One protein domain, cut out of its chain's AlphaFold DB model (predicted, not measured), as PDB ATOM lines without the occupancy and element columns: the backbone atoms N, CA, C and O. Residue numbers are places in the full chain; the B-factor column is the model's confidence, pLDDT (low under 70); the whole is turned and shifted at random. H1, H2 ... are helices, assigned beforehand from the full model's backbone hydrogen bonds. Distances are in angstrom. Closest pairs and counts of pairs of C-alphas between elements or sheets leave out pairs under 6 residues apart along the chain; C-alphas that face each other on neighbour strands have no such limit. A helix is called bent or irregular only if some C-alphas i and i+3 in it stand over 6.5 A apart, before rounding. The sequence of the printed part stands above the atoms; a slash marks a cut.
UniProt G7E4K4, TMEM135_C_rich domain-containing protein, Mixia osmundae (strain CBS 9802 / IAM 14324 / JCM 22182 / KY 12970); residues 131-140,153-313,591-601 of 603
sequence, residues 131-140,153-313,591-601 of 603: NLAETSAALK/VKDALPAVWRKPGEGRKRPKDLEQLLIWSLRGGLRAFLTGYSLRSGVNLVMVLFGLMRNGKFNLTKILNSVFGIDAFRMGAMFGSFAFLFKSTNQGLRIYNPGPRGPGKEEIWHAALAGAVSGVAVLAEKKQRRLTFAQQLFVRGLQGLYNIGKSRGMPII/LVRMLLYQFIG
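Overview. This is residues 131 to 140, 153 to 313 and 591 to 601 of the 603 residues of the protein "TMEM135_C_rich domain-containing protein" of Mixia osmundae (strain CBS 9802 / IAM 14324 / JCM 22182 / KY 12970) (UniProt G7E4K4). Look for three long helices side by side, H3, H5 and H6, with H5 in the middle and each running back along the one before; H7 folds back again after H6. H3 reaches past H5 at one end, where short H4 packs on it, while short H2 and H8 each pack one end on the middle of H3. The printed part has 182 residues with eight named helices, H1 to H8 in order along the chain, and no named strand; its class is all helix, and the helix packing is part aligned, part crossed. It is only just compact, close to loose, with a radius of gyration of the C-alphas of 19.1 A and spans of 65 by 48 by 33 A.

Arrangement. Begin at H1, residues 132 to 140, which is near H3, residues 174 to 211, with 9 pairs of C-alphas within 10 A. H3 is the hub, touching four helices. H2, residues 153 to 160, touches residues 187 to 191 of H3 alone, at a steep tilt of 57 degrees; the closest C-alphas, of Val 160 and Arg 187, are 5.6 A apart. H4, residues 216 to 223, forms a helical hairpin with H3, with the C-alphas of Ser 197 and Val 223 closest at 4.7 A. H5, residues 226 to 252, touches H3 at a shallow tilt of 23 degrees, opposite ways; the closest C-alphas, of Phe 189 and Gly 232, are 4.1 A apart. H6, residues 264 to 280, forms a helical hairpin with H5, closest at the C-alphas of Phe 238 and Ser 274, 4.9 A. H6 and H7, residues 283 to 307, a hairpin too, only just touch, with 3 pairs of C-alphas within 8 A; the closest are those of Val 278 and Arg 286, 5.8 A. H8, residues 591 to 599, touches residues 184 to 191 of H3 alone, at a steep tilt of 56 degrees, with the C-alphas of Ala 188 and Phe 599 closest at 5.0 A. H3 and H6 are apart. Every O i to N i+4 pair is within hydrogen-bond range in H1, H3, H4, H5, H7 and H8, against 2 of 4 in H2 and 7 of 13 in H6.

Along the chain. Find C-alpha 132 at (162.994, 148.429, 173.748), where H1 begins. H3 runs 54.6 A from C-alpha 174 at (150.993, 114.184, 169.479), H5 37.9 A, H6 28.1 A and H7 36.5 A. H6 is only just irregular: C-alphas 264 and 267 are 6.50 A apart. H8 ends at C-alpha 599, (154.888, 134.604, 169.709).

Size, cuts and confidence. The two C-alphas farthest apart, of Gly 212 and Pro 256, are 65.5 A apart. Across the cuts, C-alphas 140 and 153 are 16.7 A apart and C-alphas 313 and 591 24.7 A. The links H2 to H3 and H5 to H6 are long. Residues 131 to 140, 153 to 168, 212 and 591 have pLDDT under 70.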
ATOM      1  N   ASN A 131     166.430 151.657 172.701       38.41
ATOM      2  CA  ASN A 131     165.624 151.243 173.838       38.41
ATOM      3  C   ASN A 131     164.499 150.313 173.347       38.41
ATOM      4  O   ASN A 131     163.891 150.562 172.306       38.41
ATOM      5  N   LEU A 132     164.149 149.265 174.100       36.59
ATOM      6  CA  LEU A 132     162.994 148.429 173.748       36.59
ATOM      7  C   LEU A 132     161.679 149.246 173.714       36.59
ATOM      8  O   LEU A 132     160.737 148.890 173.009       36.59
ATOM      9  N   ALA A 133     161.636 150.394 174.403       35.22
ATOM     10  CA  ALA A 133     160.585 151.396 174.246       35.22
ATOM     11  C   ALA A 133     160.666 152.169 172.907       35.22
ATOM     12  O   ALA A 133     159.625 152.418 172.300       35.22
ATOM     13  N   GLU A 134     161.859 152.494 172.399       39.50
ATOM     14  CA  GLU A 134     162.055 153.149 171.093       39.50
ATOM     15  C   GLU A 134     161.762 152.201 169.928       39.50
ATOM     16  O   GLU A 134     161.084 152.596 168.979       39.50
ATOM     17  N   THR A 135     162.160 150.927 170.018       37.97
ATOM     18  CA  THR A 135     161.743 149.921 169.030       37.97
ATOM     19  C   THR A 135     160.238 149.670 169.094       37.97
ATOM     20  O   THR A 135     159.623 149.518 168.044       37.97
ATOM     21  N   SER A 136     159.595 149.755 170.269       34.47
ATOM     22  CA  SER A 136     158.122 149.748 170.368       34.47
ATOM     23  C   SER A 136     157.459 150.987 169.737       34.47
ATOM     24  O   SER A 136     156.364 150.894 169.176       34.47
ATOM     25  N   ALA A 137     158.126 152.147 169.774       35.47
ATOM     26  CA  ALA A 137     157.673 153.367 169.106       35.47
ATOM     27  C   ALA A 137     157.875 153.292 167.580       35.47
ATOM     28  O   ALA A 137     157.020 153.764 166.828       35.47
ATOM     29  N   ALA A 138     158.939 152.630 167.111       33.84
ATOM     30  CA  ALA A 138     159.122 152.267 165.704       33.84
ATOM     31  C   ALA A 138     158.068 151.243 165.228       33.84
ATOM     32  O   ALA A 138     157.497 151.405 164.153       33.84
ATOM     33  N   LEU A 139     157.716 150.264 166.068       35.56
ATOM     34  CA  LEU A 139     156.650 149.279 165.820       35.56
ATOM     35  C   LEU A 139     155.264 149.924 165.669       35.56
ATOM     36  O   LEU A 139     154.440 149.470 164.882       35.56
ATOM     37  N   LYS A 140     155.001 151.013 166.402       37.84
ATOM     38  CA  LYS A 140     153.783 151.816 166.216       37.84
ATOM     39  C   LYS A 140     153.862 152.781 165.027       37.84
ATOM     40  O   LYS A 140     152.816 153.149 164.500       37.84
ATOM     41  N   VAL A 153     146.770 143.533 152.079       45.88
ATOM     42  CA  VAL A 153     147.416 143.274 153.377       45.88
ATOM     43  C   VAL A 153     146.415 142.831 154.465       45.88
ATOM     44  O   VAL A 153     146.820 142.315 155.511       45.88
ATOM     45  N   LYS A 154     145.099 142.975 154.232       44.16
ATOM     46  CA  LYS A 154     144.041 142.599 155.194       44.16
ATOM     47  C   LYS A 154     143.991 141.091 155.475       44.16
ATOM     48  O   LYS A 154     143.707 140.732 156.617       44.16
ATOM     49  N   ASP A 155     144.354 140.246 154.509       48.12
ATOM     50  CA  ASP A 155     144.313 138.780 154.654       48.12
ATOM     51  C   ASP A 155     145.662 138.180 155.086       48.12
ATOM     52  O   ASP A 155     145.708 137.175 155.803       48.12
ATOM     53  N   ALA A 156     146.773 138.863 154.788       47.50
ATOM     54  CA  ALA A 156     148.100 138.507 155.296       47.50
ATOM     55  C   ALA A 156     148.305 138.886 156.782       47.50
ATOM     56  O   ALA A 156     148.981 138.171 157.531       47.50
ATOM     57  N   LEU A 157     147.708 139.991 157.255       52.34
ATOM     58  CA  LEU A 157     147.863 140.452 158.643       52.34
ATOM     59  C   LEU A 157     147.428 139.415 159.705       52.34
ATOM     60  O   LEU A 157     148.197 139.218 160.647       52.34
ATOM     61  N   PRO A 158     146.281 138.709 159.590       55.00
ATOM     62  CA  PRO A 158     145.882 137.637 160.513       55.00
ATOM     63  C   PRO A 158     146.769 136.383 160.470       55.00
ATOM     64  O   PRO A 158     146.736 135.573 161.404       55.00
ATOM     65  N   ALA A 159     147.538 136.184 159.394       52.72
ATOM     66  CA  ALA A 159     148.489 135.082 159.305       52.72
ATOM     67  C   ALA A 159     149.705 135.335 160.208       52.72
ATOM     68  O   ALA A 159     150.136 134.413 160.905       52.72
ATOM     69  N   VAL A 160     150.191 136.585 160.249       56.56
ATOM     70  CA  VAL A 160     151.337 137.017 161.067       56.56
ATOM     71  C   VAL A 160     150.916 137.406 162.489       56.56
ATOM     72  O   VAL A 160     151.486 136.899 163.452       56.56
ATOM     73  N   TRP A 161     149.912 138.271 162.658       65.00
ATOM     74  CA  TRP A 161     149.513 138.849 163.950       65.00
ATOM     75  C   TRP A 161     148.347 138.114 164.619       65.00
ATOM     76  O   TRP A 161     147.304 137.863 164.014       65.00
ATOM     77  N   ARG A 162     148.490 137.813 165.917       68.19
ATOM     78  CA  ARG A 162     147.426 137.188 166.711       68.19
ATOM     79  C   ARG A 162     146.369 138.224 167.102       68.19
ATOM     80  O   ARG A 162     146.671 139.204 167.780       68.19
ATOM     81  N   LYS A 163     145.108 137.969 166.730       69.06
ATOM     82  CA  LYS A 163     143.960 138.801 167.133       69.06
ATOM     83  C   LYS A 163     143.819 138.832 168.668       69.06
ATOM     84  O   LYS A 163     143.937 137.771 169.290       69.06
ATOM     85  N   PRO A 164     143.526 139.994 169.287       59.25
ATOM     86  CA  PRO A 164     143.232 140.068 170.716       59.25
ATOM     87  C   PRO A 164     142.067 139.140 171.073       59.25
ATOM     88  O   PRO A 164     141.020 139.189 170.435       59.25
ATOM     89  N   GLY A 165     142.252 138.299 172.090       58.53
ATOM     90  CA  GLY A 165     141.202 137.399 172.571       58.53
ATOM     91  C   GLY A 165     141.168 136.000 171.946       58.53
ATOM     92  O   GLY A 165     140.260 135.251 172.291       58.53
ATOM     93  N   GLU A 166     142.139 135.590 171.107       64.81
ATOM     94  CA  GLU A 166     142.210 134.180 170.664       64.81
ATOM     95  C   GLU A 166     142.233 133.231 171.885       64.81
ATOM     96  O   GLU A 166     143.066 133.373 172.789       64.81
ATOM     97  N   GLY A 167     141.286 132.286 171.917       62.56
ATOM     98  CA  GLY A 167     141.113 131.325 173.005       62.56
ATOM     99  C   GLY A 167     142.274 130.334 173.133       62.56
ATOM    100  O   GLY A 167     143.002 130.053 172.176       62.56
ATOM    101  N   ARG A 168     142.447 129.776 174.335       68.56
ATOM    102  CA  ARG A 168     143.527 128.831 174.646       68.56
ATOM    103  C   ARG A 168     143.250 127.459 174.024       68.56
ATOM    104  O   ARG A 168     142.568 126.626 174.609       68.56
ATOM    105  N   LYS A 169     143.811 127.220 172.838       70.00
ATOM    106  CA  LYS A 169     143.783 125.911 172.168       70.00
ATOM    107  C   LYS A 169     144.771 124.958 172.847       70.00
ATOM    108  O   LYS A 169     145.950 125.284 172.966       70.00
ATOM    109  N   ARG A 170     144.282 123.797 173.283       75.94
ATOM    110  CA  ARG A 170     145.062 122.715 173.900       75.94
ATOM    111  C   ARG A 170     145.036 121.500 172.959       75.94
ATOM    112  O   ARG A 170     143.945 120.967 172.775       75.94
ATOM    113  N   PRO A 171     146.165 121.073 172.359       79.69
ATOM    114  CA  PRO A 171     146.199 119.834 171.581       79.69
ATOM    115  C   PRO A 171     145.893 118.637 172.490       79.69
ATOM    116  O   PRO A 171     146.253 118.660 173.674       79.69
ATOM    117  N   LYS A 172     145.213 117.620 171.958       78.38
ATOM    118  CA  LYS A 172     144.989 116.349 172.666       78.38
ATOM    119  C   LYS A 172     146.088 115.343 172.327       78.38
ATOM    120  O   LYS A 172     146.663 114.751 173.232       78.38
ATOM    121  N   ASP A 173     146.433 115.275 171.045       84.62
ATOM    122  CA  ASP A 173     147.270 114.221 170.468       84.62
ATOM    123  C   ASP A 173     148.646 114.744 170.024       84.62
ATOM    124  O   ASP A 173     148.843 115.951 169.832       84.62
ATOM    125  N   LEU A 174     149.609 113.835 169.831       83.56
ATOM    126  CA  LEU A 174     150.993 114.184 169.479       83.56
ATOM    127  C   LEU A 174     151.109 114.837 168.086       83.56
ATOM    128  O   LEU A 174     151.902 115.757 167.888       83.56
ATOM    129  N   GLU A 175     150.273 114.419 167.137       86.12
ATOM    130  CA  GLU A 175     150.191 115.012 165.797       86.12
ATOM    131  C   GLU A 175     149.649 116.452 165.853       86.12
ATOM    132  O   GLU A 175     150.266 117.389 165.341       86.12
ATOM    133  N   GLN A 176     148.541 116.665 166.575       85.81
ATOM    134  CA  GLN A 176     147.983 118.000 166.814       85.81
ATOM    135  C   GLN A 176     148.988 118.910 167.529       85.81
ATOM    136  O   GLN A 176     149.057 120.108 167.237       85.81
ATOM    137  N   LEU A 177     149.774 118.356 168.458       88.19
ATOM    138  CA  LEU A 177     150.869 119.054 169.126       88.19
ATOM    139  C   LEU A 177     151.945 119.500 168.126       88.19
ATOM    140  O   LEU A 177     152.336 120.671 168.159       88.19
ATOM    141  N   LEU A 178     152.400 118.612 167.239       88.62
ATOM    142  CA  LEU A 178     153.401 118.928 166.219       88.62
ATOM    143  C   LEU A 178     152.900 120.042 165.286       88.62
ATOM    144  O   LEU A 178     153.557 121.075 165.157       88.62
ATOM    145  N   ILE A 179     151.702 119.883 164.713       87.56
ATOM    146  CA  ILE A 179     151.086 120.855 163.794       87.56
ATOM    147  C   ILE A 179     150.893 122.216 164.483       87.56
ATOM    148  O   ILE A 179     151.205 123.267 163.914       87.56
ATOM    149  N   TRP A 180     150.412 122.231 165.730       85.62
ATOM    150  CA  TRP A 180     150.212 123.468 166.493       85.62
ATOM    151  C   TRP A 180     151.529 124.166 166.851       85.62
ATOM    152  O   TRP A 180     151.612 125.401 166.804       85.62
ATOM    153  N   SER A 181     152.562 123.391 167.184       88.38
ATOM    154  CA  SER A 181     153.891 123.910 167.517       88.38
ATOM    155  C   SER A 181     154.597 124.441 166.276       88.38
ATOM    156  O   SER A 181     155.131 125.548 166.325       88.38
ATOM    157  N   LEU A 182     154.504 123.741 165.140       89.94
ATOM    158  CA  LEU A 182     155.032 124.173 163.844       89.94
ATOM    159  C   LEU A 182     154.337 125.447 163.342       89.94
ATOM    160  O   LEU A 182     155.007 126.423 163.009       89.94
ATOM    161  N   ARG A 183     152.998 125.506 163.386       88.31
ATOM    162  CA  ARG A 183     152.234 126.723 163.041       88.31
ATOM    163  C   ARG A 183     152.542 127.889 163.987       88.31
ATOM    164  O   ARG A 183     152.510 129.045 163.573       88.31
ATOM    165  N   GLY A 184     152.844 127.601 165.254       86.69
ATOM    166  CA  GLY A 184     153.344 128.583 166.218       86.69
ATOM    167  C   GLY A 184     154.744 129.097 165.870       86.69
ATOM    168  O   GLY A 184     154.953 130.308 165.831       86.69
ATOM    169  N   GLY A 185     155.666 128.184 165.563       91.19
ATOM    170  CA  GLY A 185     157.033 128.476 165.136       91.19
ATOM    171  C   GLY A 185     157.073 129.314 163.862       91.19
ATOM    172  O   GLY A 185     157.691 130.371 163.856       91.19
ATOM    173  N   LEU A 186     156.337 128.929 162.815       91.38
ATOM    174  CA  LEU A 186     156.285 129.677 161.555       91.38
ATOM    175  C   LEU A 186     155.755 131.111 161.745       91.38
ATOM    176  O   LEU A 186     156.314 132.060 161.200       91.38
ATOM    177  N   ARG A 187     154.729 131.307 162.583       88.12
ATOM    178  CA  ARG A 187     154.229 132.651 162.934       88.12
ATOM    179  C   ARG A 187     155.268 133.495 163.668       88.12
ATOM    180  O   ARG A 187     155.419 134.683 163.371       88.12
ATOM    181  N   ALA A 188     155.985 132.899 164.620       89.62
ATOM    182  CA  ALA A 188     157.046 133.581 165.351       89.62
ATOM    183  C   ALA A 188     158.261 133.885 164.457       89.62
ATOM    184  O   ALA A 188     158.819 134.975 164.563       89.62
ATOM    185  N   PHE A 189     158.595 132.986 163.524       92.62
ATOM    186  CA  PHE A 189     159.598 133.194 162.481       92.62
ATOM    187  C   PHE A 189     159.252 134.408 161.620       92.62
ATOM    188  O   PHE A 189     160.041 135.347 161.556       92.62
ATOM    189  N   LEU A 190     158.051 134.434 161.030       90.69
ATOM    190  CA  LEU A 190     157.595 135.545 160.189       90.69
ATOM    191  C   LEU A 190     157.573 136.863 160.975       90.69
ATOM    192  O   LEU A 190     158.089 137.868 160.498       90.69
ATOM    193  N   THR A 191     157.071 136.852 162.214       85.62
ATOM    194  CA  THR A 191     157.076 138.042 163.085       85.62
ATOM    195  C   THR A 191     158.504 138.543 163.358       85.62
ATOM    196  O   THR A 191     158.767 139.743 163.262       85.62
ATOM    197  N   GLY A 192     159.437 137.641 163.687       85.12
ATOM    198  CA  GLY A 192     160.840 137.966 163.962       85.12
ATOM    199  C   GLY A 192     161.598 138.477 162.736       85.12
ATOM    200  O   GLY A 192     162.335 139.461 162.828       85.12
ATOM    201  N   TYR A 193     161.355 137.851 161.583       88.25
ATOM    202  CA  TYR A 193     161.887 138.244 160.283       88.25
ATOM    203  C   TYR A 193     161.402 139.645 159.895       88.25
ATOM    204  O   TYR A 193     162.218 140.554 159.745       88.25
ATOM    205  N   SER A 194     160.082 139.866 159.841       85.38
ATOM    206  CA  SER A 194     159.491 141.167 159.496       85.38
ATOM    207  C   SER A 194     159.948 142.288 160.432       85.38
ATOM    208  O   SER A 194     160.172 143.409 159.976       85.38
ATOM    209  N   LEU A 195     160.137 142.001 161.726       81.50
ATOM    210  CA  LEU A 195     160.682 142.967 162.680       81.50
ATOM    211  C   LEU A 195     162.123 143.373 162.327       81.50
ATOM    212  O   LEU A 195     162.439 144.563 162.326       81.50
ATOM    213  N   ARG A 196     162.998 142.409 162.012       83.69
ATOM    214  CA  ARG A 196     164.407 142.684 161.688       83.69
ATOM    215  C   ARG A 196     164.561 143.345 160.318       83.69
ATOM    216  O   ARG A 196     165.245 144.362 160.238       83.69
ATOM    217  N   SER A 197     163.877 142.847 159.286       83.06
ATOM    218  CA  SER A 197     163.844 143.472 157.955       83.06
ATOM    219  C   SER A 197     163.273 144.890 158.014       83.06
ATOM    220  O   SER A 197     163.824 145.791 157.393       83.06
ATOM    221  N   GLY A 198     162.226 145.130 158.814       81.12
ATOM    222  CA  GLY A 198     161.654 146.465 159.011       81.12
ATOM    223  C   GLY A 198     162.629 147.457 159.655       81.12
ATOM    224  O   GLY A 198     162.725 148.598 159.211       81.12
ATOM    225  N   VAL A 199     163.399 147.026 160.662       78.12
ATOM    226  CA  VAL A 199     164.453 147.859 161.272       78.12
ATOM    227  C   VAL A 199     165.573 148.158 160.269       78.12
ATOM    228  O   VAL A 199     165.960 149.319 160.132       78.12
ATOM    229  N   ASN A 200     166.052 147.150 159.534       81.12
ATOM    230  CA  ASN A 200     167.085 147.325 158.508       81.12
ATOM    231  C   ASN A 200     166.623 148.296 157.405       81.12
ATOM    232  O   ASN A 200     167.354 149.217 157.044       81.12
ATOM    233  N   LEU A 201     165.390 148.135 156.918       81.88
ATOM    234  CA  LEU A 201     164.790 148.991 155.896       81.88
ATOM    235  C   LEU A 201     164.684 150.447 156.368       81.88
ATOM    236  O   LEU A 201     165.038 151.353 155.620       81.88
ATOM    237  N   VAL A 202     164.265 150.689 157.616       77.69
ATOM    238  CA  VAL A 202     164.221 152.045 158.198       77.69
ATOM    239  C   VAL A 202     165.618 152.667 158.297       77.69
ATOM    240  O   VAL A 202     165.765 153.857 158.024       77.69
ATOM    241  N   MET A 203     166.654 151.889 158.633       73.69
ATOM    242  CA  MET A 203     168.039 152.384 158.639       73.69
ATOM    243  C   MET A 203     168.523 152.753 157.233       73.69
ATOM    244  O   MET A 203     169.106 153.822 157.051       73.69
ATOM    245  N   VAL A 204     168.235 151.919 156.227       80.75
ATOM    246  CA  VAL A 204     168.575 152.207 154.824       80.75
ATOM    247  C   VAL A 204     167.812 153.434 154.317       80.75
ATOM    248  O   VAL A 204     168.435 154.320 153.744       80.75
ATOM    249  N   LEU A 205     166.511 153.556 154.599       76.19
ATOM    250  CA  LEU A 205     165.702 154.742 154.284       76.19
ATOM    251  C   LEU A 205     166.252 156.020 154.935       76.19
ATOM    252  O   LEU A 205     166.320 157.060 154.284       76.19
ATOM    253  N   PHE A 206     166.700 155.953 156.188       75.88
ATOM    254  CA  PHE A 206     167.300 157.105 156.862       75.88
ATOM    255  C   PHE A 206     168.673 157.478 156.274       75.88
ATOM    256  O   PHE A 206     168.977 158.659 156.105       75.88
ATOM    257  N   GLY A 207     169.483 156.485 155.892       75.88
ATOM    258  CA  GLY A 207     170.732 156.703 155.152       75.88
ATOM    259  C   GLY A 207     170.506 157.293 153.755       75.88
ATOM    260  O   GLY A 207     171.247 158.180 153.337       75.88
ATOM    261  N   LEU A 208     169.447 156.859 153.064       80.88
ATOM    262  CA  LEU A 208     168.997 157.402 151.780       80.88
ATOM    263  C   LEU A 208     168.579 158.869 151.908       80.88
ATOM    264  O   LEU A 208     169.072 159.703 151.155       80.88
ATOM    265  N   MET A 209     167.750 159.200 152.903       77.50
ATOM    266  CA  MET A 209     167.358 160.581 153.211       77.50
ATOM    267  C   MET A 209     168.558 161.488 153.518       77.50
ATOM    268  O   MET A 209     168.526 162.667 153.186       77.50
ATOM    269  N   ARG A 210     169.601 160.958 154.171       76.62
ATOM    270  CA  ARG A 210     170.785 161.740 154.559       76.62
ATOM    271  C   ARG A 210     171.787 161.935 153.417       76.62
ATOM    272  O   ARG A 210     172.404 162.991 153.340       76.62
ATOM    273  N   ASN A 211     171.967 160.922 152.565       76.88
ATOM    274  CA  ASN A 211     173.072 160.866 151.599       76.88
ATOM    275  C   ASN A 211     172.620 160.872 150.123       76.88
ATOM    276  O   ASN A 211     173.475 160.817 149.242       76.88
ATOM    277  N   GLY A 212     171.315 160.854 149.827       69.75
ATOM    278  CA  GLY A 212     170.729 160.968 148.478       69.75
ATOM    279  C   GLY A 212     170.932 159.781 147.517       69.75
ATOM    280  O   GLY A 212     170.264 159.697 146.491       69.75
ATOM    281  N   LYS A 213     171.835 158.838 147.818       73.88
ATOM    282  CA  LYS A 213     172.254 157.771 146.887       73.88
ATOM    283  C   LYS A 213     171.308 156.564 146.879       73.88
ATOM    284  O   LYS A 213     171.551 155.586 147.590       73.88
ATOM    285  N   PHE A 214     170.260 156.614 146.052       71.25
ATOM    286  CA  PHE A 214     169.347 155.485 145.834       71.25
ATOM    287  C   PHE A 214     170.059 154.266 145.230       71.25
ATOM    288  O   PHE A 214     170.790 154.375 144.250       71.25
ATOM    289  N   ASN A 215     169.855 153.089 145.826       76.12
ATOM    290  CA  ASN A 215     170.391 151.827 145.322       76.12
ATOM    291  C   ASN A 215     169.442 150.682 145.709       76.12
ATOM    292  O   ASN A 215     169.360 150.297 146.879       76.12
ATOM    293  N   LEU A 216     168.722 150.150 144.719       76.62
ATOM    294  CA  LEU A 216     167.697 149.125 144.921       76.62
ATOM    295  C   LEU A 216     168.281 147.816 145.476       76.62
ATOM    296  O   LEU A 216     167.679 147.204 146.355       76.62
ATOM    297  N   THR A 217     169.487 147.431 145.053       77.12
ATOM    298  CA  THR A 217     170.192 146.234 145.535       77.12
ATOM    299  C   THR A 217     170.481 146.310 147.037       77.12
ATOM    300  O   THR A 217     170.307 145.325 147.753       77.12
ATOM    301  N   LYS A 218     170.843 147.492 147.562       74.88
ATOM    302  CA  LYS A 218     170.997 147.707 149.014       74.88
ATOM    303  C   LYS A 218     169.669 147.587 149.765       74.88
ATOM    304  O   LYS A 218     169.657 147.069 150.880       74.88
ATOM    305  N   ILE A 219     168.559 148.018 149.162       76.75
ATOM    306  CA  ILE A 219     167.218 147.866 149.745       76.75
ATOM    307  C   ILE A 219     166.825 146.382 149.779       76.75
ATOM    308  O   ILE A 219     166.494 145.884 150.857       76.75
ATOM    309  N   LEU A 220     166.950 145.649 148.664       76.12
ATOM    310  CA  LEU A 220     166.657 144.209 148.607       76.12
ATOM    311  C   LEU A 220     167.491 143.418 149.627       76.12
ATOM    312  O   LEU A 220     166.931 142.679 150.436       76.12
ATOM    313  N   ASN A 221     168.807 143.645 149.663       77.12
ATOM    314  CA  ASN A 221     169.714 142.970 150.598       77.12
ATOM    315  C   ASN A 221     169.428 143.321 152.071       77.12
ATOM    316  O   ASN A 221     169.742 142.531 152.960       77.12
ATOM    317  N   SER A 222     168.808 144.473 152.357       72.44
ATOM    318  CA  SER A 222     168.374 144.827 153.718       72.44
ATOM    319  C   SER A 222     167.124 144.062 154.169       72.44
ATOM    320  O   SER A 222     167.002 143.730 155.353       72.44
ATOM    321  N   VAL A 223     166.228 143.746 153.222       76.88
ATOM    322  CA  VAL A 223     164.963 143.031 153.450       76.88
ATOM    323  C   VAL A 223     165.179 141.520 153.497       76.88
ATOM    324  O   VAL A 223     164.667 140.881 154.416       76.88
ATOM    325  N   PHE A 224     165.970 140.974 152.568       81.88
ATOM    326  CA  PHE A 224     166.325 139.549 152.458       81.88
ATOM    327  C   PHE A 224     167.667 139.193 153.121       81.88
ATOM    328  O   PHE A 224     168.249 138.141 152.867       81.88
ATOM    329  N   GLY A 225     168.182 140.068 153.986       82.25
ATOM    330  CA  GLY A 225     169.466 139.863 154.646       82.25
ATOM    331  C   GLY A 225     169.476 138.640 155.570       82.25
ATOM    332  O   GLY A 225     168.541 138.415 156.342       82.25
ATOM    333  N   ILE A 226     170.595 137.908 155.579       87.06
ATOM    334  CA  ILE A 226     170.837 136.743 156.455       87.06
ATOM    335  C   ILE A 226     170.563 137.033 157.943       87.06
ATOM    336  O   ILE A 226     170.154 136.157 158.698       87.06
ATOM    337  N   ASP A 227     170.738 138.283 158.367       83.19
ATOM    338  CA  ASP A 227     170.429 138.757 159.713       83.19
ATOM    339  C   ASP A 227     168.928 138.728 160.049       83.19
ATOM    340  O   ASP A 227     168.573 138.457 161.195       83.19
ATOM    341  N   ALA A 228     168.044 138.993 159.081       87.19
ATOM    342  CA  ALA A 228     166.600 138.863 159.270       87.19
ATOM    343  C   ALA A 228     166.182 137.394 159.347       87.19
ATOM    344  O   ALA A 228     165.401 137.025 160.225       87.19
ATOM    345  N   PHE A 229     166.779 136.545 158.504       91.88
ATOM    346  CA  PHE A 229     166.583 135.099 158.568       91.88
ATOM    347  C   PHE A 229     167.026 134.516 159.919       91.88
ATOM    348  O   PHE A 229     166.261 133.777 160.531       91.88
ATOM    349  N   ARG A 230     168.205 134.890 160.438       91.69
ATOM    350  CA  ARG A 230     168.703 134.438 161.756       91.69
ATOM    351  C   ARG A 230     167.790 134.853 162.912       91.69
ATOM    352  O   ARG A 230     167.466 134.021 163.755       91.69
ATOM    353  N   MET A 231     167.315 136.099 162.913       88.38
ATOM    354  CA  MET A 231     166.376 136.596 163.925       88.38
ATOM    355  C   MET A 231     165.016 135.881 163.845       88.38
ATOM    356  O   MET A 231     164.447 135.504 164.873       88.38
ATOM    357  N   GLY A 232     164.512 135.632 162.631       90.81
ATOM    358  CA  GLY A 232     163.332 134.795 162.400       90.81
ATOM    359  C   GLY A 232     163.537 133.365 162.908       90.81
ATOM    360  O   GLY A 232     162.732 132.868 163.690       90.81
ATOM    361  N   ALA A 233     164.643 132.718 162.536       95.00
ATOM    362  CA  ALA A 233     164.989 131.356 162.945       95.00
ATOM    363  C   ALA A 233     165.112 131.214 164.469       95.00
ATOM    364  O   ALA A 233     164.642 130.219 165.023       95.00
ATOM    365  N   MET A 234     165.662 132.221 165.157       94.12
ATOM    366  CA  MET A 234     165.703 132.272 166.620       94.12
ATOM    367  C   MET A 234     164.288 132.273 167.220       94.12
ATOM    368  O   MET A 234     163.972 131.407 168.033       94.12
ATOM    369  N   PHE A 235     163.407 133.197 166.817       92.50
ATOM    370  CA  PHE A 235     162.050 133.263 167.383       92.50
ATOM    371  C   PHE A 235     161.157 132.087 166.968       92.50
ATOM    372  O   PHE A 235     160.340 131.634 167.770       92.50
ATOM    373  N   GLY A 236     161.326 131.573 165.749       94.06
ATOM    374  CA  GLY A 236     160.614 130.398 165.256       94.06
ATOM    375  C   GLY A 236     160.981 129.138 166.030       94.06
ATOM    376  O   GLY A 236     160.094 128.475 166.566       94.06
ATOM    377  N   SER A 237     162.283 128.865 166.173       95.75
ATOM    378  CA  SER A 237     162.796 127.751 166.979       95.75
ATOM    379  C   SER A 237     162.407 127.893 168.452       95.75
ATOM    380  O   SER A 237     161.959 126.924 169.056       95.75
ATOM    381  N   PHE A 238     162.494 129.100 169.023       94.94
ATOM    382  CA  PHE A 238     162.046 129.388 170.391       94.94
ATOM    383  C   PHE A 238     160.571 129.020 170.595       94.94
ATOM    384  O   PHE A 238     160.241 128.253 171.498       94.94
ATOM    385  N   ALA A 239     159.680 129.535 169.740       93.75
ATOM    386  CA  ALA A 239     158.249 129.290 169.867       93.75
ATOM    387  C   ALA A 239     157.889 127.823 169.594       93.75
ATOM    388  O   ALA A 239     157.017 127.294 170.280       93.75
ATOM    389  N   PHE A 240     158.561 127.160 168.646       94.88
ATOM    390  CA  PHE A 240     158.404 125.728 168.395       94.88
ATOM    391  C   PHE A 240     158.822 124.899 169.616       94.88
ATOM    392  O   PHE A 240     157.987 124.193 170.173       94.88
ATOM    393  N   LEU A 241     160.070 125.040 170.080       95.88
ATOM    394  CA  LEU A 241     160.609 124.291 171.220       95.88
ATOM    395  C   LEU A 241     159.777 124.521 172.483       95.88
ATOM    396  O   LEU A 241     159.364 123.557 173.122       95.88
ATOM    397  N   PHE A 242     159.446 125.776 172.804       94.38
ATOM    398  CA  PHE A 242     158.616 126.083 173.969       94.38
ATOM    399  C   PHE A 242     157.250 125.383 173.900       94.38
ATOM    400  O   PHE A 242     156.804 124.783 174.878       94.38
ATOM    401  N   LYS A 243     156.576 125.446 172.743       92.25
ATOM    402  CA  LYS A 243     155.250 124.846 172.545       92.25
ATOM    403  C   LYS A 243     155.297 123.324 172.623       92.25
ATOM    404  O   LYS A 243     154.523 122.758 173.396       92.25
ATOM    405  N   SER A 244     156.221 122.704 171.891       92.69
ATOM    406  CA  SER A 244     156.435 121.257 171.874       92.69
ATOM    407  C   SER A 244     156.735 120.734 173.279       92.69
ATOM    408  O   SER A 244     156.050 119.831 173.752       92.69
ATOM    409  N   THR A 245     157.678 121.354 174.000       93.19
ATOM    410  CA  THR A 245     158.051 120.933 175.357       93.19
ATOM    411  C   THR A 245     156.931 121.181 176.371       93.19
ATOM    412  O   THR A 245     156.544 120.253 177.074       93.19
ATOM    413  N   ASN A 246     156.351 122.386 176.445       92.00
ATOM    414  CA  ASN A 246     155.348 122.703 177.475       92.00
ATOM    415  C   ASN A 246     154.064 121.873 177.324       92.00
ATOM    416  O   ASN A 246     153.457 121.469 178.315       92.00
ATOM    417  N   GLN A 247     153.619 121.635 176.087       89.50
ATOM    418  CA  GLN A 247     152.412 120.854 175.828       89.50
ATOM    419  C   GLN A 247     152.680 119.342 175.823       89.50
ATOM    420  O   GLN A 247     151.820 118.601 176.290       89.50
ATOM    421  N   GLY A 248     153.864 118.881 175.402       89.56
ATOM    422  CA  GLY A 248     154.284 117.484 175.574       89.56
ATOM    423  C   GLY A 248     154.357 117.086 177.051       89.56
ATOM    424  O   GLY A 248     153.755 116.091 177.452       89.56
ATOM    425  N   LEU A 249     154.968 117.938 177.888       90.56
ATOM    426  CA  LEU A 249     154.962 117.785 179.348       90.56
ATOM    427  C   LEU A 249     153.547 117.811 179.935       90.56
ATOM    428  O   LEU A 249     153.286 117.091 180.887       90.56
ATOM    429  N   ARG A 250     152.599 118.579 179.379       89.62
ATOM    430  CA  ARG A 250     151.190 118.507 179.812       89.62
ATOM    431  C   ARG A 250     150.546 117.162 179.469       89.62
ATOM    432  O   ARG A 250     149.782 116.654 180.281       89.62
ATOM    433  N   ILE A 251     150.791 116.613 178.278       87.50
ATOM    434  CA  ILE A 251     150.170 115.349 177.844       87.50
ATOM    435  C   ILE A 251     150.669 114.193 178.720       87.50
ATOM    436  O   ILE A 251     149.852 113.501 179.319       87.50
ATOM    437  N   TYR A 252     151.989 114.045 178.862       87.00
ATOM    438  CA  TYR A 252     152.602 112.942 179.613       87.00
ATOM    439  C   TYR A 252     152.689 113.174 181.138       87.00
ATOM    440  O   TYR A 252     152.912 112.221 181.870       87.00
ATOM    441  N   ASN A 253     152.531 114.424 181.600       88.38
ATOM    442  CA  ASN A 253     152.794 114.945 182.956       88.38
ATOM    443  C   ASN A 253     153.213 113.907 184.026       88.38
ATOM    444  O   ASN A 253     152.337 113.329 184.674       88.38
ATOM    445  N   PRO A 254     154.526 113.754 184.294       84.31
ATOM    446  CA  PRO A 254     155.027 112.884 185.362       84.31
ATOM    447  C   PRO A 254     154.851 113.492 186.770       84.31
ATOM    448  O   PRO A 254     155.293 112.906 187.753       84.31
ATOM    449  N   GLY A 255     154.280 114.697 186.880       85.56
ATOM    450  CA  GLY A 255     154.069 115.403 188.138       85.56
ATOM    451  C   GLY A 255     152.802 114.988 188.903       85.56
ATOM    452  O   GLY A 255     151.922 114.318 188.354       85.56
ATOM    453  N   PRO A 256     152.654 115.436 190.167       84.38
ATOM    454  CA  PRO A 256     151.587 114.994 191.073       84.38
ATOM    455  C   PRO A 256     150.155 115.249 190.582       84.38
ATOM    456  O   PRO A 256     149.216 114.614 191.060       84.38
ATOM    457  N   ARG A 257     149.944 116.185 189.647       85.25
ATOM    458  CA  ARG A 257     148.615 116.471 189.086       85.25
ATOM    459  C   ARG A 257     148.168 115.442 188.038       85.25
ATOM    460  O   ARG A 257     146.971 115.414 187.726       85.25
ATOM    461  N   GLY A 258     149.083 114.613 187.532       86.06
ATOM    462  CA  GLY A 258     148.828 113.559 186.549       86.06
ATOM    463  C   GLY A 258     148.630 114.054 185.106       86.06
ATOM    464  O   GLY A 258     148.574 115.271 184.865       86.06
ATOM    465  N   PRO A 259     148.520 113.124 184.138       85.44
ATOM    466  CA  PRO A 259     148.476 113.414 182.704       85.44
ATOM    467  C   PRO A 259     147.337 114.364 182.313       85.44
ATOM    468  O   PRO A 259     146.270 114.415 182.931       85.44
ATOM    469  N   GLY A 260     147.583 115.176 181.286       80.81
ATOM    470  CA  GLY A 260     146.670 116.208 180.792       80.81
ATOM    471  C   GLY A 260     146.652 117.519 181.594       80.81
ATOM    472  O   GLY A 260     146.166 118.530 181.067       80.81
ATOM    473  N   LYS A 261     147.195 117.544 182.824       84.44
ATOM    474  CA  LYS A 261     147.286 118.741 183.686       84.44
ATOM    475  C   LYS A 261     148.664 119.416 183.582       84.44
ATOM    476  O   LYS A 261     149.636 118.822 183.132       84.44
ATOM    477  N   GLU A 262     148.738 120.698 183.938       84.69
ATOM    478  CA  GLU A 262     149.984 121.482 183.886       84.69
ATOM    479  C   GLU A 262     150.585 121.668 185.280       84.69
ATOM    480  O   GLU A 262     149.868 121.980 186.232       84.69
ATOM    481  N   GLU A 263     151.909 121.528 185.375       87.00
ATOM    482  CA  GLU A 263     152.680 121.841 186.575       87.00
ATOM    483  C   GLU A 263     153.409 123.179 186.455       87.00
ATOM    484  O   GLU A 263     153.749 123.643 185.365       87.00
ATOM    485  N   ILE A 264     153.739 123.762 187.610       85.50
ATOM    486  CA  ILE A 264     154.409 125.068 187.697       85.50
ATOM    487  C   ILE A 264     155.788 125.043 187.017       85.50
ATOM    488  O   ILE A 264     156.211 126.017 186.393       85.50
ATOM    489  N   TRP A 265     156.482 123.906 187.092       89.69
ATOM    490  CA  TRP A 265     157.804 123.730 186.501       89.69
ATOM    491  C   TRP A 265     157.775 123.453 184.987       89.69
ATOM    492  O   TRP A 265     158.803 123.650 184.344       89.69
ATOM    493  N   HIS A 266     156.632 123.085 184.380       93.19
ATOM    494  CA  HIS A 266     156.550 122.821 182.931       93.19
ATOM    495  C   HIS A 266     156.951 124.051 182.110       93.19
ATOM    496  O   HIS A 266     157.799 123.960 181.224       93.19
ATOM    497  N   ALA A 267     156.403 125.219 182.459       92.06
ATOM    498  CA  ALA A 267     156.712 126.475 181.780       92.06
ATOM    499  C   ALA A 267     158.169 126.918 182.001       92.06
ATOM    500  O   ALA A 267     158.773 127.517 181.110       92.06
ATOM    501  N   ALA A 268     158.754 126.595 183.160       94.06
ATOM    502  CA  ALA A 268     160.161 126.861 183.444       94.06
ATOM    503  C   ALA A 268     161.085 125.958 182.608       94.06
ATOM    504  O   ALA A 268     161.996 126.465 181.952       94.06
ATOM    505  N   LEU A 269     160.824 124.646 182.564       95.38
ATOM    506  CA  LEU A 269     161.626 123.694 181.790       95.38
ATOM    507  C   LEU A 269     161.493 123.931 180.282       95.38
ATOM    508  O   LEU A 269     162.500 123.980 179.579       95.38
ATOM    509  N   ALA A 270     160.278 124.159 179.780       94.75
ATOM    510  CA  ALA A 270     160.062 124.527 178.383       94.75
ATOM    511  C   ALA A 270     160.757 125.851 178.026       94.75
ATOM    512  O   ALA A 270     161.349 125.965 176.953       94.75
ATOM    513  N   GLY A 271     160.752 126.827 178.944       94.94
ATOM    514  CA  GLY A 271     161.555 128.046 178.837       94.94
ATOM    515  C   GLY A 271     163.049 127.739 178.702       94.94
ATOM    516  O   GLY A 271     163.678 128.201 177.749       94.94
ATOM    517  N   ALA A 272     163.601 126.900 179.583       96.56
ATOM    518  CA  ALA A 272     165.004 126.488 179.543       96.56
ATOM    519  C   ALA A 272     165.389 125.803 178.220       96.56
ATOM    520  O   ALA A 272     166.340 126.239 177.564       96.56
ATOM    521  N   VAL A 273     164.627 124.791 177.788       96.81
ATOM    522  CA  VAL A 273     164.857 124.064 176.523       96.81
ATOM    523  C   VAL A 273     164.791 125.012 175.323       96.81
ATOM    524  O   VAL A 273     165.653 124.977 174.446       96.81
ATOM    525  N   SER A 274     163.824 125.935 175.309       95.75
ATOM    526  CA  SER A 274     163.688 126.924 174.234       95.75
ATOM    527  C   SER A 274     164.856 127.920 174.128       95.75
ATOM    528  O   SER A 274     165.030 128.537 173.077       95.75
ATOM    529  N   GLY A 275     165.701 128.047 175.163       93.62
ATOM    530  CA  GLY A 275     166.890 128.909 175.149       93.62
ATOM    531  C   GLY A 275     167.986 128.479 174.176       93.62
ATOM    532  O   GLY A 275     168.741 129.331 173.706       93.62
ATOM    533  N   VAL A 276     168.006 127.207 173.764       95.69
ATOM    534  CA  VAL A 276     168.906 126.700 172.710       95.69
ATOM    535  C   VAL A 276     168.687 127.427 171.375       95.69
ATOM    536  O   VAL A 276     169.629 127.596 170.601       95.69
ATOM    537  N   ALA A 277     167.484 127.965 171.131       95.06
ATOM    538  CA  ALA A 277     167.162 128.727 169.923       95.06
ATOM    539  C   ALA A 277     168.069 129.951 169.686       95.06
ATOM    540  O   ALA A 277     168.227 130.383 168.543       95.06
ATOM    541  N   VAL A 278     168.719 130.485 170.732       92.38
ATOM    542  CA  VAL A 278     169.691 131.586 170.610       92.38
ATOM    543  C   VAL A 278     170.907 131.216 169.750       92.38
ATOM    544  O   VAL A 278     171.572 132.098 169.210       92.38
ATOM    545  N   LEU A 279     171.189 129.922 169.555       94.06
ATOM    546  CA  LEU A 279     172.267 129.461 168.677       94.06
ATOM    547  C   LEU A 279     172.079 129.876 167.208       94.06
ATOM    548  O   LEU A 279     173.080 130.032 166.508       94.06
ATOM    549  N   ALA A 280     170.846 130.150 166.765       92.75
ATOM    550  CA  ALA A 280     170.572 130.703 165.436       92.75
ATOM    551  C   ALA A 280     171.207 132.094 165.210       92.75
ATOM    552  O   ALA A 280     171.378 132.523 164.068       92.75
ATOM    553  N   GLU A 281     171.578 132.804 166.281       89.44
ATOM    554  CA  GLU A 281     172.108 134.165 166.217       89.44
ATOM    555  C   GLU A 281     173.643 134.282 166.272       89.44
ATOM    556  O   GLU A 281     174.353 133.372 166.706       89.44
ATOM    557  N   LYS A 282     174.182 135.436 165.837       87.00
ATOM    558  CA  LYS A 282     175.625 135.768 165.932       87.00
ATOM    559  C   LYS A 282     176.068 135.822 167.405       87.00
ATOM    560  O   LYS A 282     175.381 136.435 168.217       87.00
ATOM    561  N   LYS A 283     177.251 135.283 167.746       80.62
ATOM    562  CA  LYS A 283     177.787 135.162 169.129       80.62
ATOM    563  C   LYS A 283     177.639 136.431 169.993       80.62
ATOM    564  O   LYS A 283     177.163 136.350 171.119       80.62
ATOM    565  N   GLN A 284     177.959 137.605 169.447       73.81
ATOM    566  CA  GLN A 284     177.814 138.904 170.127       73.81
ATOM    567  C   GLN A 284     176.343 139.242 170.458       73.81
ATOM    568  O   GLN A 284     176.030 139.715 171.553       73.81
ATOM    569  N   ARG A 285     175.413 138.927 169.544       80.44
ATOM    570  CA  ARG A 285     173.968 139.090 169.758       80.44
ATOM    571  C   ARG A 285     173.419 138.068 170.753       80.44
ATOM    572  O   ARG A 285     172.591 138.448 171.572       80.44
ATOM    573  N   ARG A 286     173.926 136.825 170.763       83.50
ATOM    574  CA  ARG A 286     173.550 135.806 171.768       83.50
ATOM    575  C   ARG A 286     173.754 136.315 173.191       83.50
ATOM    576  O   ARG A 286     172.823 136.267 173.983       83.50
ATOM    577  N   LEU A 287     174.933 136.870 173.488       79.56
ATOM    578  CA  LEU A 287     175.236 137.433 174.809       79.56
ATOM    579  C   LEU A 287     174.284 138.585 175.173       79.56
ATOM    580  O   LEU A 287     173.792 138.651 176.298       79.56
ATOM    581  N   THR A 288     173.965 139.445 174.200       80.00
ATOM    582  CA  THR A 288     173.019 140.558 174.387       80.00
ATOM    583  C   THR A 288     171.612 140.046 174.722       80.00
ATOM    584  O   THR A 288     170.986 140.532 175.664       80.00
ATOM    585  N   PHE A 289     171.111 139.038 173.994       84.25
ATOM    586  CA  PHE A 289     169.818 138.411 174.286       84.25
ATOM    587  C   PHE A 289     169.814 137.705 175.642       84.25
ATOM    588  O   PHE A 289     168.874 137.901 176.411       84.25
ATOM    589  N   ALA A 290     170.871 136.956 175.965       84.88
ATOM    590  CA  ALA A 290     171.017 136.239 177.227       84.88
ATOM    591  C   ALA A 290     170.875 137.179 178.433       84.88
ATOM    592  O   ALA A 290     170.041 136.954 179.308       84.88
ATOM    593  N   GLN A 291     171.628 138.284 178.437       81.19
ATOM    594  CA  GLN A 291     171.588 139.291 179.502       81.19
ATOM    595  C   GLN A 291     170.213 139.962 179.614       81.19
ATOM    596  O   GLN A 291     169.686 140.108 180.717       81.19
ATOM    597  N   GLN A 292     169.607 140.353 178.486       83.38
ATOM    598  CA  GLN A 292     168.287 140.992 178.484       83.38
ATOM    599  C   GLN A 292     167.202 140.040 179.007       83.38
ATOM    600  O   GLN A 292     166.408 140.428 179.861       83.38
ATOM    601  N   LEU A 293     167.177 138.787 178.545       84.94
ATOM    602  CA  LEU A 293     166.203 137.786 178.986       84.94
ATOM    603  C   LEU A 293     166.399 137.419 180.460       84.94
ATOM    604  O   LEU A 293     165.417 137.349 181.199       84.94
ATOM    605  N   PHE A 294     167.645 137.284 180.919       87.06
ATOM    606  CA  PHE A 294     167.968 137.052 182.325       87.06
ATOM    607  C   PHE A 294     167.493 138.196 183.232       87.06
ATOM    608  O   PHE A 294     166.767 137.955 184.197       87.06
ATOM    609  N   VAL A 295     167.796 139.452 182.880       83.81
ATOM    610  CA  VAL A 295     167.347 140.634 183.637       83.81
ATOM    611  C   VAL A 295     165.819 140.775 183.637       83.81
ATOM    612  O   VAL A 295     165.235 141.099 184.671       83.81
ATOM    613  N   ARG A 296     165.131 140.479 182.524       83.25
ATOM    614  CA  ARG A 296     163.653 140.468 182.493       83.25
ATOM    615  C   ARG A 296     163.053 139.315 183.300       83.25
ATOM    616  O   ARG A 296     161.993 139.503 183.895       83.25
ATOM    617  N   GLY A 297     163.730 138.171 183.362       85.94
ATOM    618  CA  GLY A 297     163.375 137.050 184.228       85.94
ATOM    619  C   GLY A 297     163.470 137.416 185.707       85.94
ATOM    620  O   GLY A 297     162.482 137.281 186.428       85.94
ATOM    621  N   LEU A 298     164.599 137.996 186.130       86.38
ATOM    622  CA  LEU A 298     164.784 138.534 187.483       86.38
ATOM    623  C   LEU A 298     163.744 139.610 187.826       86.38
ATOM    624  O   LEU A 298     163.170 139.581 188.911       86.38
ATOM    625  N   GLN A 299     163.444 140.524 186.896       83.94
ATOM    626  CA  GLN A 299     162.399 141.536 187.080       83.94
ATOM    627  C   GLN A 299     161.019 140.894 187.314       83.94
ATOM    628  O   GLN A 299     160.276 141.334 188.192       83.94
ATOM    629  N   GLY A 300     160.676 139.850 186.552       83.12
ATOM    630  CA  GLY A 300     159.444 139.080 186.740       83.12
ATOM    631  C   GLY A 300     159.398 138.381 188.100       83.12
ATOM    632  O   GLY A 300     158.419 138.528 188.830       83.12
ATOM    633  N   LEU A 301     160.478 137.690 188.471       85.56
ATOM    634  CA  LEU A 301     160.594 136.964 189.737       85.56
ATOM    635  C   LEU A 301     160.513 137.900 190.955       85.56
ATOM    636  O   LEU A 301     159.764 137.622 191.889       85.56
ATOM    637  N   TYR A 302     161.195 139.048 190.914       84.12
ATOM    638  CA  TYR A 302     161.103 140.084 191.948       84.12
ATOM    639  C   TYR A 302     159.676 140.629 192.089       84.12
ATOM    640  O   TYR A 302     159.165 140.747 193.203       84.12
ATOM    641  N   ASN A 303     158.989 140.901 190.973       84.25
ATOM    642  CA  ASN A 303     157.601 141.367 190.996       84.25
ATOM    643  C   ASN A 303     156.631 140.314 191.567       84.25
ATOM    644  O   ASN A 303     155.666 140.684 192.240       84.25
ATOM    645  N   ILE A 304     156.880 139.022 191.328       84.81
ATOM    646  CA  ILE A 304     156.116 137.912 191.921       84.81
ATOM    647  C   ILE A 304     156.391 137.828 193.426       84.81
ATOM    648  O   ILE A 304     155.444 137.872 194.214       84.81
ATOM    649  N   GLY A 305     157.659 137.784 193.841       84.62
ATOM    650  CA  GLY A 305     158.049 137.709 195.253       84.62
ATOM    651  C   GLY A 305     157.544 138.899 196.073       84.62
ATOM    652  O   GLY A 305     156.977 138.713 197.148       84.62
ATOM    653  N   LYS A 306     157.608 140.119 195.521       83.50
ATOM    654  CA  LYS A 306     157.001 141.318 196.121       83.50
ATOM    655  C   LYS A 306     155.501 141.149 196.385       83.50
ATOM    656  O   LYS A 306     154.995 141.661 197.377       83.50
ATOM    657  N   SER A 307     154.780 140.428 195.525       81.62
ATOM    658  CA  SER A 307     153.359 140.132 195.755       81.62
ATOM    659  C   SER A 307     153.080 138.973 196.712       81.62
ATOM    660  O   SER A 307     151.934 138.788 197.102       81.62
ATOM    661  N   ARG A 308     154.115 138.229 197.117       85.31
ATOM    662  CA  ARG A 308     154.065 137.180 198.147       85.31
ATOM    663  C   ARG A 308     154.598 137.668 199.502       85.31
ATOM    664  O   ARG A 308     154.971 136.857 200.336       85.31
ATOM    665  N   GLY A 309     154.664 138.986 199.707       83.31
ATOM    666  CA  GLY A 309     155.081 139.589 200.975       83.31
ATOM    667  C   GLY A 309     156.592 139.725 201.186       83.31
ATOM    668  O   GLY A 309     156.998 140.039 202.300       83.31
ATOM    669  N   MET A 310     157.441 139.535 200.161       81.31
ATOM    670  CA  MET A 310     158.873 139.846 200.315       81.31
ATOM    671  C   MET A 310     159.072 141.324 200.705       81.31
ATOM    672  O   MET A 310     158.410 142.191 200.118       81.31
ATOM    673  N   PRO A 311     160.002 141.632 201.632       77.62
ATOM    674  CA  PRO A 311     160.225 142.991 202.110       77.62
ATOM    675  C   PRO A 311     160.590 143.928 200.955       77.62
ATOM    676  O   PRO A 311     161.497 143.669 200.161       77.62
ATOM    677  N   ILE A 312     159.855 145.035 200.848       78.50
ATOM    678  CA  ILE A 312     160.059 146.029 199.795       78.50
ATOM    679  C   ILE A 312     161.243 146.904 200.201       78.50
ATOM    680  O   ILE A 312     161.088 147.788 201.037       78.50
ATOM    681  N   ILE A 313     162.400 146.694 199.572       83.38
ATOM    682  CA  ILE A 313     163.584 147.540 199.776       83.38
ATOM    683  C   ILE A 313     163.230 148.993 199.391       83.38
ATOM    684  O   ILE A 313     162.903 149.243 198.218       83.38
ATOM    685  N   LEU A 591     155.285 145.424 177.662       67.75
ATOM    686  CA  LEU A 591     155.961 145.145 176.392       67.75
ATOM    687  C   LEU A 591     156.335 143.659 176.256       67.75
ATOM    688  O   LEU A 591     156.032 143.040 175.241       67.75
ATOM    689  N   VAL A 592     156.947 143.076 177.292       71.94
ATOM    690  CA  VAL A 592     157.331 141.653 177.321       71.94
ATOM    691  C   VAL A 592     156.084 140.778 177.201       71.94
ATOM    692  O   VAL A 592     156.044 139.872 176.373       71.94
ATOM    693  N   ARG A 593     155.020 141.109 177.942       78.88
ATOM    694  CA  ARG A 593     153.723 140.425 177.854       78.88
ATOM    695  C   ARG A 593     153.115 140.487 176.449       78.88
ATOM    696  O   ARG A 593     152.575 139.485 175.990       78.88
ATOM    697  N   MET A 594     153.200 141.637 175.775       76.44
ATOM    698  CA  MET A 594     152.708 141.811 174.403       76.44
ATOM    699  C   MET A 594     153.497 140.959 173.400       76.44
ATOM    700  O   MET A 594     152.889 140.280 172.575       76.44
ATOM    701  N   LEU A 595     154.831 140.946 173.493       76.44
ATOM    702  CA  LEU A 595     155.690 140.139 172.619       76.44
ATOM    703  C   LEU A 595     155.470 138.631 172.831       76.44
ATOM    704  O   LEU A 595     155.271 137.899 171.865       76.44
ATOM    705  N   LEU A 596     155.417 138.167 174.083       82.44
ATOM    706  CA  LEU A 596     155.151 136.758 174.399       82.44
ATOM    707  C   LEU A 596     153.743 136.317 173.967       82.44
ATOM    708  O   LEU A 596     153.585 135.217 173.440       82.44
ATOM    709  N   TYR A 597     152.732 137.186 174.092       83.25
ATOM    710  CA  TYR A 597     151.391 136.916 173.557       83.25
ATOM    711  C   TYR A 597     151.384 136.766 172.031       83.25
ATOM    712  O   TYR A 597     150.672 135.915 171.491       83.25
ATOM    713  N   GLN A 598     152.188 137.566 171.332       80.31
ATOM    714  CA  GLN A 598     152.310 137.485 169.884       80.31
ATOM    715  C   GLN A 598     153.013 136.182 169.455       80.31
ATOM    716  O   GLN A 598     152.470 135.447 168.634       80.31
ATOM    717  N   PHE A 599     154.148 135.824 170.066       80.56
ATOM    718  CA  PHE A 599     154.888 134.604 169.709       80.56
ATOM    719  C   PHE A 599     154.197 133.305 170.159       80.56
ATOM    720  O   PHE A 599     154.007 132.378 169.372       80.56
ATOM    721  N   ILE A 600     153.785 133.217 171.424       83.12
ATOM    722  CA  ILE A 600     153.328 131.961 172.038       83.12
ATOM    723  C   ILE A 600     151.799 131.894 172.003       83.12
ATOM    724  O   ILE A 600     151.220 131.003 171.361       83.12
ATOM    725  N   GLY A 601     151.155 132.896 172.600       79.38
ATOM    726  CA  GLY A 601     149.706 132.996 172.768       79.38
ATOM    727  C   GLY A 601     149.317 133.087 174.235       79.38
ATOM    728  O   GLY A 601     150.179 133.159 175.100       79.38
TER     729      GLY A 601